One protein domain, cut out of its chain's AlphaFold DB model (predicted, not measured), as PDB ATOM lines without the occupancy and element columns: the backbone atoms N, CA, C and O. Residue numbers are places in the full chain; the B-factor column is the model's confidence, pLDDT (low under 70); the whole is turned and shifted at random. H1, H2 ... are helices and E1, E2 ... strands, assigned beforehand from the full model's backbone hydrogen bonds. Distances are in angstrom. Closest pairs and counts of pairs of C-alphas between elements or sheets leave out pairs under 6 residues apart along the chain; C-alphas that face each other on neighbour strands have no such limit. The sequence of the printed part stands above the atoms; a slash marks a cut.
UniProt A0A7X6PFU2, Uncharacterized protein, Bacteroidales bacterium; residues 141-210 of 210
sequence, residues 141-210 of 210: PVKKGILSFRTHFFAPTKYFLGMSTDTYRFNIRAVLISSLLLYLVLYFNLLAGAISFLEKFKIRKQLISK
ATOM      1  N   PRO A 141     -56.824  36.704 -24.054       80.44
ATOM      2  CA  PRO A 141     -55.901  36.838 -22.946       80.44
ATOM      3  C   PRO A 141     -54.703  37.710 -23.328       80.44
ATOM      4  O   PRO A 141     -54.176  37.656 -24.434       80.44
ATOM      5  N   VAL A 142     -54.192  38.481 -22.373       73.69
ATOM      6  CA  VAL A 142     -52.958  39.244 -22.593       73.69
ATOM      7  C   VAL A 142     -51.768  38.282 -22.647       73.69
ATOM      8  O   VAL A 142     -51.571  37.480 -21.730       73.69
ATOM      9  N   LYS A 143     -50.938  38.386 -23.692       70.00
ATOM     10  CA  LYS A 143     -49.683  37.626 -23.816       70.00
ATOM     11  C   LYS A 143     -48.737  37.988 -22.665       70.00
ATOM     12  O   LYS A 143     -48.233  39.107 -22.612       70.00
ATOM     13  N   LYS A 144     -48.464  37.046 -21.758       66.00
ATOM     14  CA  LYS A 144     -47.529  37.226 -20.630       66.00
ATOM     15  C   LYS A 144     -46.321  36.293 -20.754       66.00
ATOM     16  O   LYS A 144     -46.159  35.361 -19.982       66.00
ATOM     17  N   GLY A 145     -45.458  36.539 -21.736       68.50
ATOM     18  CA  GLY A 145     -44.241  35.741 -21.949       68.50
ATOM     19  C   GLY A 145     -44.480  34.372 -22.608       68.50
ATOM     20  O   GLY A 145     -45.605  33.998 -22.930       68.50
ATOM     21  N   ILE A 146     -43.388  33.635 -22.839       64.19
ATOM     22  CA  ILE A 146     -43.335  32.463 -23.741       64.19
ATOM     23  C   ILE A 146     -44.057  31.231 -23.160       64.19
ATOM     24  O   ILE A 146     -44.626  30.433 -23.906       64.19
ATOM     25  N   LEU A 147     -44.075  31.091 -21.829       64.69
ATOM     26  CA  LEU A 147     -44.626  29.931 -21.111       64.69
ATOM     27  C   LEU A 147     -45.919  30.231 -20.332       64.69
ATOM     28  O   LEU A 147     -46.354  29.414 -19.522       64.69
ATOM     29  N   SER A 148     -46.563  31.381 -20.552       67.12
ATOM     30  CA  SER A 148     -47.804  31.702 -19.836       67.12
ATOM     31  C   SER A 148     -49.027  31.073 -20.494       67.12
ATOM     32  O   SER A 148     -49.703  31.700 -21.304       67.12
ATOM     33  N   PHE A 149     -49.369  29.872 -20.034       71.06
ATOM     34  CA  PHE A 149     -50.654  29.220 -20.306       71.06
ATOM     35  C   PHE A 149     -51.794  29.718 -19.394       71.06
ATOM     36  O   PHE A 149     -52.961  29.378 -19.616       71.06
ATOM     37  N   ARG A 150     -51.478  30.508 -18.353       75.94
ATOM     38  CA  ARG A 150     -52.469  31.030 -17.402       75.94
ATOM     39  C   ARG A 150     -53.329  32.094 -18.079       75.94
ATOM     40  O   ARG A 150     -52.871  33.191 -18.381       75.94
ATOM     41  N   THR A 151     -54.592  31.756 -18.271       80.94
ATOM     42  CA  THR A 151     -55.620  32.585 -18.905       80.94
ATOM     43  C   THR A 151     -56.895  32.506 -18.065       80.94
ATOM     44  O   THR A 151     -56.979  31.689 -17.143       80.94
ATOM     45  N   HIS A 152     -57.862  33.391 -18.308       83.31
ATOM     46  CA  HIS A 152     -59.166  33.272 -17.656       83.31
ATOM     47  C   HIS A 152     -59.901  32.033 -18.187       83.31
ATOM     48  O   HIS A 152     -59.610  31.542 -19.276       83.31
ATOM     49  N   PHE A 153     -60.835  31.499 -17.399       81.06
ATOM     50  CA  PHE A 153     -61.431  30.188 -17.670       81.06
ATOM     51  C   PHE A 153     -62.160  30.113 -19.021       81.06
ATOM     52  O   PHE A 153     -62.024  29.118 -19.729       81.06
ATOM     53  N   PHE A 154     -62.874  31.176 -19.393       84.19
ATOM     54  CA  PHE A 154     -63.638  31.249 -20.642       84.19
ATOM     55  C   PHE A 154     -62.832  31.741 -21.853       84.19
ATOM     56  O   PHE A 154     -63.424  31.964 -22.901       84.19
ATOM     57  N   ALA A 155     -61.506  31.881 -21.741       84.56
ATOM     58  CA  ALA A 155     -60.693  32.409 -22.831       84.56
ATOM     59  C   ALA A 155     -60.826  31.539 -24.094       84.56
ATOM     60  O   ALA A 155     -60.628  30.318 -24.011       84.56
ATOM     61  N   PRO A 156     -61.099  32.131 -25.271       82.81
ATOM     62  CA  PRO A 156     -61.250  31.371 -26.510       82.81
ATOM     63  C   PRO A 156     -59.911  30.774 -26.965       82.81
ATOM     64  O   PRO A 156     -59.855  29.671 -27.520       82.81
ATOM     65  N   THR A 157     -58.815  31.472 -26.665       84.12
ATOM     66  CA  THR A 157     -57.454  31.103 -27.045       84.12
ATOM     67  C   THR A 157     -56.550  30.975 -25.820       84.12
ATOM     68  O   THR A 157     -56.754  31.603 -24.781       84.12
ATOM     69  N   LYS A 158     -55.512  30.143 -25.935       83.44
ATOM     70  CA  LYS A 158     -54.438  29.988 -24.951       83.44
ATOM     71  C   LYS A 158     -53.089  30.172 -25.621       83.44
ATOM     72  O   LYS A 158     -52.831  29.603 -26.683       83.44
ATOM     73  N   TYR A 159     -52.213  30.920 -24.960       80.94
ATOM     74  CA  TYR A 159     -50.826  31.056 -25.378       80.94
ATOM     75  C   TYR A 159     -49.988  29.933 -24.784       80.94
ATOM     76  O   TYR A 159     -49.942  29.743 -23.571       80.94
ATOM     77  N   PHE A 160     -49.323  29.180 -25.649       75.75
ATOM     78  CA  PHE A 160     -48.393  28.137 -25.250       75.75
ATOM     79  C   PHE A 160     -47.202  28.151 -26.205       75.75
ATOM     80  O   PHE A 160     -47.391  28.147 -27.421       75.75
ATOM     81  N   LEU A 161     -45.983  28.209 -25.659       73.69
ATOM     82  CA  LEU A 161     -44.730  28.260 -26.428       73.69
ATOM     83  C   LEU A 161     -44.704  29.380 -27.488       73.69
ATOM     84  O   LEU A 161     -44.244  29.187 -28.608       73.69
ATOM     85  N   GLY A 162     -45.237  30.558 -27.152       71.62
ATOM     86  CA  GLY A 162     -45.288  31.709 -28.064       71.62
ATOM     87  C   GLY A 162     -46.347  31.632 -29.176       71.62
ATOM     88  O   GLY A 162     -46.524  32.612 -29.898       71.62
ATOM     89  N   MET A 163     -47.096  30.532 -29.286       76.12
ATOM     90  CA  MET A 163     -48.175  30.362 -30.265       76.12
ATOM     91  C   MET A 163     -49.551  30.502 -29.601       76.12
ATOM     92  O   MET A 163     -49.757  30.043 -28.474       76.12
ATOM     93  N   SER A 164     -50.510  31.123 -30.295       80.19
ATOM     94  CA  SER A 164     -51.928  31.087 -29.915       80.19
ATOM     95  C   SER A 164     -52.544  29.771 -30.371       80.19
ATOM     96  O   SER A 164     -52.472  29.419 -31.547       80.19
ATOM     97  N   THR A 165     -53.160  29.046 -29.446       81.56
ATOM     98  CA  THR A 165     -53.861  27.793 -29.729       81.56
ATOM     99  C   THR A 165     -55.279  27.863 -29.188       81.56
ATOM    100  O   THR A 165     -55.487  28.373 -28.090       81.56
ATOM    101  N   ASP A 166     -56.250  27.351 -29.941       84.75
ATOM    102  CA  ASP A 166     -57.645  27.308 -29.494       84.75
ATOM    103  C   ASP A 166     -57.754  26.519 -28.186       84.75
ATOM    104  O   ASP A 166     -57.183  25.425 -28.070       84.75
ATOM    105  N   THR A 167     -58.518  27.031 -27.218       84.88
ATOM    106  CA  THR A 167     -58.686  26.382 -25.908       84.88
ATOM    107  C   THR A 167     -59.186  24.946 -26.053       84.88
ATOM    108  O   THR A 167     -58.688  24.049 -25.371       84.88
ATOM    109  N   TYR A 168     -60.093  24.697 -27.002       86.19
ATOM    110  CA  TYR A 168     -60.575  23.355 -27.328       86.19
ATOM    111  C   TYR A 168     -59.430  22.412 -27.733       86.19
ATOM    112  O   TYR A 168     -59.213  21.376 -27.104       86.19
ATOM    113  N   ARG A 169     -58.636  22.797 -28.740       87.38
ATOM    114  CA  ARG A 169     -57.528  21.974 -29.258       87.38
ATOM    115  C   ARG A 169     -56.418  21.792 -28.231       87.38
ATOM    116  O   ARG A 169     -55.770  20.747 -28.204       87.38
ATOM    117  N   PHE A 170     -56.160  22.808 -27.413       87.12
ATOM    118  CA  PHE A 170     -55.203  22.716 -26.317       87.12
ATOM    119  C   PHE A 170     -55.660  21.690 -25.276       87.12
ATOM    120  O   PHE A 170     -54.906  20.771 -24.965       87.12
ATOM    121  N   ASN A 171     -56.900  21.800 -24.790       88.62
ATOM    122  CA  ASN A 171     -57.424  20.918 -23.750       88.62
ATOM    123  C   ASN A 171     -57.492  19.455 -24.230       88.62
ATOM    124  O   ASN A 171     -57.056  18.566 -23.504       88.62
ATOM    125  N   ILE A 172     -57.949  19.197 -25.463       91.56
ATOM    126  CA  ILE A 172     -57.989  17.833 -26.022       91.56
ATOM    127  C   ILE A 172     -56.583  17.231 -26.135       91.56
ATOM    128  O   ILE A 172     -56.361  16.104 -25.698       91.56
ATOM    129  N   ARG A 173     -55.603  17.986 -26.652       91.12
ATOM    130  CA  ARG A 173     -54.207  17.518 -26.708       91.12
ATOM    131  C   ARG A 173     -53.635  17.264 -25.320       91.12
ATOM    132  O   ARG A 173     -52.943  16.270 -25.145       91.12
ATOM    133  N   ALA A 174     -53.934  18.115 -24.340       89.69
ATOM    134  CA  ALA A 174     -53.473  17.929 -22.969       89.69
ATOM    135  C   ALA A 174     -54.006  16.622 -22.362       89.69
ATOM    136  O   ALA A 174     -53.228  15.864 -21.786       89.69
ATOM    137  N   VAL A 175     -55.295  16.319 -22.559       93.62
ATOM    138  CA  VAL A 175     -55.889  15.048 -22.119       93.62
ATOM    139  C   VAL A 175     -55.203  13.872 -22.811       93.62
ATOM    140  O   VAL A 175     -54.685  12.995 -22.126       93.62
ATOM    141  N   LEU A 176     -55.094  13.889 -24.141       94.50
ATOM    142  CA  LEU A 176     -54.459  12.806 -24.904       94.50
ATOM    143  C   LEU A 176     -52.997  12.572 -24.493       94.50
ATOM    144  O   LEU A 176     -52.589  11.431 -24.287       94.50
ATOM    145  N   ILE A 177     -52.221  13.646 -24.324       94.56
ATOM    146  CA  ILE A 177     -50.827  13.570 -23.870       94.56
ATOM    147  C   ILE A 177     -50.761  13.020 -22.446       94.56
ATOM    148  O   ILE A 177     -49.912  12.180 -22.173       94.56
ATOM    149  N   SER A 178     -51.652  13.444 -21.544       93.00
ATOM    150  CA  SER A 178     -51.680  12.928 -20.171       93.00
ATOM    151  C   SER A 178     -52.009  11.434 -20.122       93.00
ATOM    152  O   SER A 178     -51.370  10.698 -19.375       93.00
ATOM    153  N   SER A 179     -52.927  10.963 -20.972       95.12
ATOM    154  CA  SER A 179     -53.265   9.543 -21.090       95.12
ATOM    155  C   SER A 179     -52.112   8.729 -21.675       95.12
ATOM    156  O   SER A 179     -51.803   7.657 -21.161       95.12
ATOM    157  N   LEU A 180     -51.434   9.245 -22.707       95.50
ATOM    158  CA  LEU A 180     -50.256   8.598 -23.288       95.50
ATOM    159  C   LEU A 180     -49.089   8.547 -22.294       95.50
ATOM    160  O   LEU A 180     -48.441   7.513 -22.150       95.50
ATOM    161  N   LEU A 181     -48.834   9.645 -21.583       94.62
ATOM    162  CA  LEU A 181     -47.806   9.713 -20.548       94.62
ATOM    163  C   LEU A 181     -48.108   8.704 -19.443       94.62
ATOM    164  O   LEU A 181     -47.220   7.950 -19.055       94.62
ATOM    165  N   LEU A 182     -49.357   8.645 -18.975       93.25
ATOM    166  CA  LEU A 182     -49.781   7.667 -17.980       93.25
ATOM    167  C   LEU A 182     -49.554   6.234 -18.481       93.25
ATOM    168  O   LEU A 182     -48.967   5.431 -17.762       93.25
ATOM    169  N   TYR A 183     -49.930   5.933 -19.726       94.56
ATOM    170  CA  TYR A 183     -49.658   4.633 -20.341       94.56
ATOM    171  C   TYR A 183     -48.161   4.290 -20.323       94.56
ATOM    172  O   TYR A 183     -47.799   3.195 -19.905       94.56
ATOM    173  N   LEU A 184     -47.282   5.228 -20.694       93.69
ATOM    174  CA  LEU A 184     -45.829   5.019 -20.658       93.69
ATOM    175  C   LEU A 184     -45.307   4.802 -19.229       93.69
ATOM    176  O   LEU A 184     -44.464   3.932 -19.014       93.69
ATOM    177  N   VAL A 185     -45.823   5.554 -18.248       93.69
ATOM    178  CA  VAL A 185     -45.470   5.399 -16.825       93.69
ATOM    179  C   VAL A 185     -45.777   3.991 -16.327       93.69
ATOM    180  O   VAL A 185     -44.937   3.386 -15.656       93.69
ATOM    181  N   LEU A 186     -46.954   3.464 -16.673       91.94
ATOM    182  CA  LEU A 186     -47.332   2.095 -16.332       91.94
ATOM    183  C   LEU A 186     -46.534   1.062 -17.134       91.94
ATOM    184  O   LEU A 186     -46.015   0.121 -16.544       91.94
ATOM    185  N   TYR A 187     -46.380   1.251 -18.447       92.81
ATOM    186  CA  TYR A 187     -45.687   0.308 -19.327       92.81
ATOM    187  C   TYR A 187     -44.236   0.052 -18.892       92.81
ATOM    188  O   TYR A 187     -43.798  -1.093 -18.827       92.81
ATOM    189  N   PHE A 188     -43.497   1.105 -18.532       92.88
ATOM    190  CA  PHE A 188     -42.116   0.977 -18.053       92.88
ATOM    191  C   PHE A 188     -42.003   0.730 -16.543       92.88
ATOM    192  O   PHE A 188     -40.893   0.750 -16.011       92.88
ATOM    193  N   ASN A 189     -43.118   0.532 -15.831       89.25
ATOM    194  CA  ASN A 189     -43.146   0.421 -14.370       89.25
ATOM    195  C   ASN A 189     -42.381   1.564 -13.663       89.25
ATOM    196  O   ASN A 189     -41.785   1.376 -12.599       89.25
ATOM    197  N   LEU A 190     -42.409   2.774 -14.240       87.38
ATOM    198  CA  LEU A 190     -41.690   3.953 -13.734       87.38
ATOM    199  C   LEU A 190     -42.099   4.289 -12.295       87.38
ATOM    200  O   LEU A 190     -41.276   4.745 -11.505       87.38
ATOM    201  N   LEU A 191     -43.353   4.004 -11.933       85.62
ATOM    202  CA  LEU A 191     -43.857   4.182 -10.574       85.62
ATOM    203  C   LEU A 191     -43.155   3.258  -9.563       85.62
ATOM    204  O   LEU A 191     -42.748   3.716  -8.498       85.62
ATOM    205  N   ALA A 192     -42.948   1.981  -9.906       85.44
ATOM    206  CA  ALA A 192     -42.222   1.036  -9.053       85.44
ATOM    207  C   ALA A 192     -40.743   1.432  -8.912       85.44
ATOM    208  O   ALA A 192     -40.172   1.366  -7.818       85.44
ATOM    209  N   GLY A 193     -40.142   1.923 -10.003       86.25
ATOM    210  CA  GLY A 193     -38.806   2.517  -9.985       86.25
ATOM    211  C   GLY A 193     -38.713   3.722  -9.043       86.25
ATOM    212  O   GLY A 193     -37.787   3.802  -8.234       86.25
ATOM    213  N   ALA A 194     -39.697   4.626  -9.085       86.38
ATOM    214  CA  ALA A 194     -39.750   5.799  -8.215       86.38
ATOM    215  C   ALA A 194     -39.887   5.426  -6.727       86.38
ATOM    216  O   ALA A 194     -39.176   5.984  -5.893       86.38
ATOM    217  N   ILE A 195     -40.739   4.450  -6.388       89.06
ATOM    218  CA  ILE A 195     -40.904   3.963  -5.006       89.06
ATOM    219  C   ILE A 195     -39.599   3.341  -4.498       89.06
ATOM    220  O   ILE A 195     -39.111   3.714  -3.433       89.06
ATOM    221  N   SER A 196     -38.974   2.478  -5.303       85.44
ATOM    222  CA  SER A 196     -37.697   1.837  -4.955       85.44
ATOM    223  C   SER A 196     -36.577   2.864  -4.735       85.44
ATOM    224  O   SER A 196     -35.715   2.696  -3.870       85.44
ATOM    225  N   PHE A 197     -36.566   3.950  -5.514       85.88
ATOM    226  CA  PHE A 197     -35.625   5.056  -5.340       85.88
ATOM    227  C   PHE A 197     -35.863   5.816  -4.025       85.88
ATOM    228  O   PHE A 197     -34.908   6.088  -3.292       85.88
ATOM    229  N   LEU A 198     -37.123   6.110  -3.690       88.00
ATOM    230  CA  LEU A 198     -37.493   6.775  -2.436       88.00
ATOM    231  C   LEU A 198     -37.159   5.921  -1.204       88.00
ATOM    232  O   LEU A 198     -36.656   6.454  -0.213       88.00
ATOM    233  N   GLU A 199     -37.368   4.604  -1.268       84.88
ATOM    234  CA  GLU A 199     -36.974   3.671  -0.205       84.88
ATOM    235  C   GLU A 199     -35.460   3.683   0.022       84.88
ATOM    236  O   GLU A 199     -35.003   3.885   1.151       84.88
ATOM    237  N   LYS A 200     -34.665   3.573  -1.050       84.06
ATOM    238  CA  LYS A 200     -33.197   3.669  -0.970       84.06
ATOM    239  C   LYS A 200     -32.739   5.003  -0.376       84.06
ATOM    240  O   LYS A 200     -31.797   5.029   0.418       84.06
ATOM    241  N   PHE A 201     -33.401   6.105  -0.727       84.06
ATOM    242  CA  PHE A 201     -33.085   7.428  -0.186       84.06
ATOM    243  C   PHE A 201     -33.415   7.540   1.312       84.06
ATOM    244  O   PHE A 201     -32.603   8.048   2.089       84.06
ATOM    245  N   LYS A 202     -34.564   7.008   1.748       79.75
ATOM    246  CA  LYS A 202     -34.968   6.972   3.163       79.75
ATOM    247  C   LYS A 202     -34.015   6.121   4.008       79.75
ATOM    248  O   LYS A 202     -33.612   6.562   5.084       79.75
ATOM    249  N   ILE A 203     -33.610   4.954   3.503       73.50
ATOM    250  CA  ILE A 203     -32.661   4.055   4.178       73.50
ATOM    251  C   ILE A 203     -31.283   4.719   4.307       73.50
ATOM    252  O   ILE A 203     -30.706   4.726   5.393       73.50
ATOM    253  N   ARG A 204     -30.775   5.365   3.246       72.62
ATOM    254  CA  ARG A 204     -29.515   6.133   3.317       72.62
ATOM    255  C   ARG A 204     -29.571   7.256   4.349       72.62
ATOM    256  O   ARG A 204     -28.623   7.420   5.107       72.62
ATOM    257  N   LYS A 205     -30.675   8.005   4.422       73.69
ATOM    258  CA  LYS A 205     -30.832   9.079   5.414       73.69
ATOM    259  C   LYS A 205     -30.839   8.547   6.853       73.69
ATOM    260  O   LYS A 205     -30.263   9.182   7.728       73.69
ATOM    261  N   GLN A 206     -31.452   7.389   7.101       70.62
ATOM    262  CA  GLN A 206     -31.450   6.753   8.425       70.62
ATOM    263  C   GLN A 206     -30.069   6.217   8.829       70.62
ATOM    264  O   GLN A 206     -29.728   6.281  10.005       70.62
ATOM    265  N   LEU A 207     -29.266   5.743   7.873       63.94
ATOM    266  CA  LEU A 207     -27.895   5.282   8.123       63.94
ATOM    267  C   LEU A 207     -26.902   6.426   8.381       63.94
ATOM    268  O   LEU A 207     -25.933   6.214   9.093       63.94
ATOM    269  N   ILE A 208     -27.137   7.616   7.823       66.62
ATOM    270  CA  ILE A 208     -26.283   8.809   8.018       66.62
ATOM    271  C   ILE A 208     -26.671   9.590   9.293       66.62
ATOM    272  O   ILE A 208     -25.909  10.419   9.776       66.62
ATOM    273  N   SER A 209     -27.868   9.347   9.838       57.91
ATOM    274  CA  SER A 209     -28.403  10.010  11.040       57.91
ATOM    275  C   SER A 209     -28.130   9.249  12.351       57.91
ATOM    276  O   SER A 209     -28.589   9.697  13.404       57.91
ATOM    277  N   LYS A 210     -27.451   8.101  12.292       47.62
ATOM    278  CA  LYS A 210     -26.938   7.348  13.445       47.62
ATOM    279  C   LYS A 210     -25.437   7.563  13.548       47.62
ATOM    280  O   LYS A 210     -24.959   7.614  14.699       47.62
TER     281      LYS A 210
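Overview. This is residues 141 to 210 of the 210 residues of an uncharacterized protein of Bacteroidales bacterium (UniProt A0A7X6PFU2). Picture a long, wide-angled arm of two helices, H1 and H2, which meet near their ends at an open corner, with a small head at the far end of H1. The head holds the strand hairpin E1 and E2 and the stretch 141 to 156, which has no named element. Along the 70 printed residues the order is E1, E2, H1, H2; the two strands make one antiparallel sheet, and the class is mostly helix. The whole is extended, with a radius of gyration of the C-alphas of 19.6 A, and spans 56 by 29 by 19 A.

Arrangement. Start at the sheet, where E1, residues 157 to 160, and E2, residues 163 to 166, form an antiparallel hairpin with 141 degrees between their directions. Look there for N 158 and O 165, 2.8 A apart, and N 160 and O 163, 3.0 A apart, both within hydrogen-bond range. Next comes H1, residues 167 to 187; its closest C-alphas with E1 are those of Thr 157 and Thr 167, 5.0 A apart. H2, residues 190 to 208, is close to H1 but not clearly touching, the closest C-alphas being those of Val 185 and Leu 191 at 6.6 A. The two helices run the same way at a steep tilt of 66 degrees. H2 is apart from E1 and E2. In H1 and H2 every O i to N i+4 pair is within hydrogen-bond range.

Along the chain. Find C-alpha 157 at (-57.454, 31.103, -27.045), where E1 begins its 9.7 A; E2 measures 10.0 A. From C-alpha 167 at (-58.686, 26.382, -25.908), H1 runs 29.9 A. H2 runs 27.1 A, to C-alpha 208 at (-26.283, 8.809, 8.018).

Size, cuts and confidence. The two C-alphas farthest apart, those of Pro 156 and Lys 210, are 57.9 A apart. Residues 172 to 181 and 194 to 210 stand free. The printed part has no cut, and its three links are tight. The model's pLDDT is under 70 at residues 144 to 148 and 207 to 210.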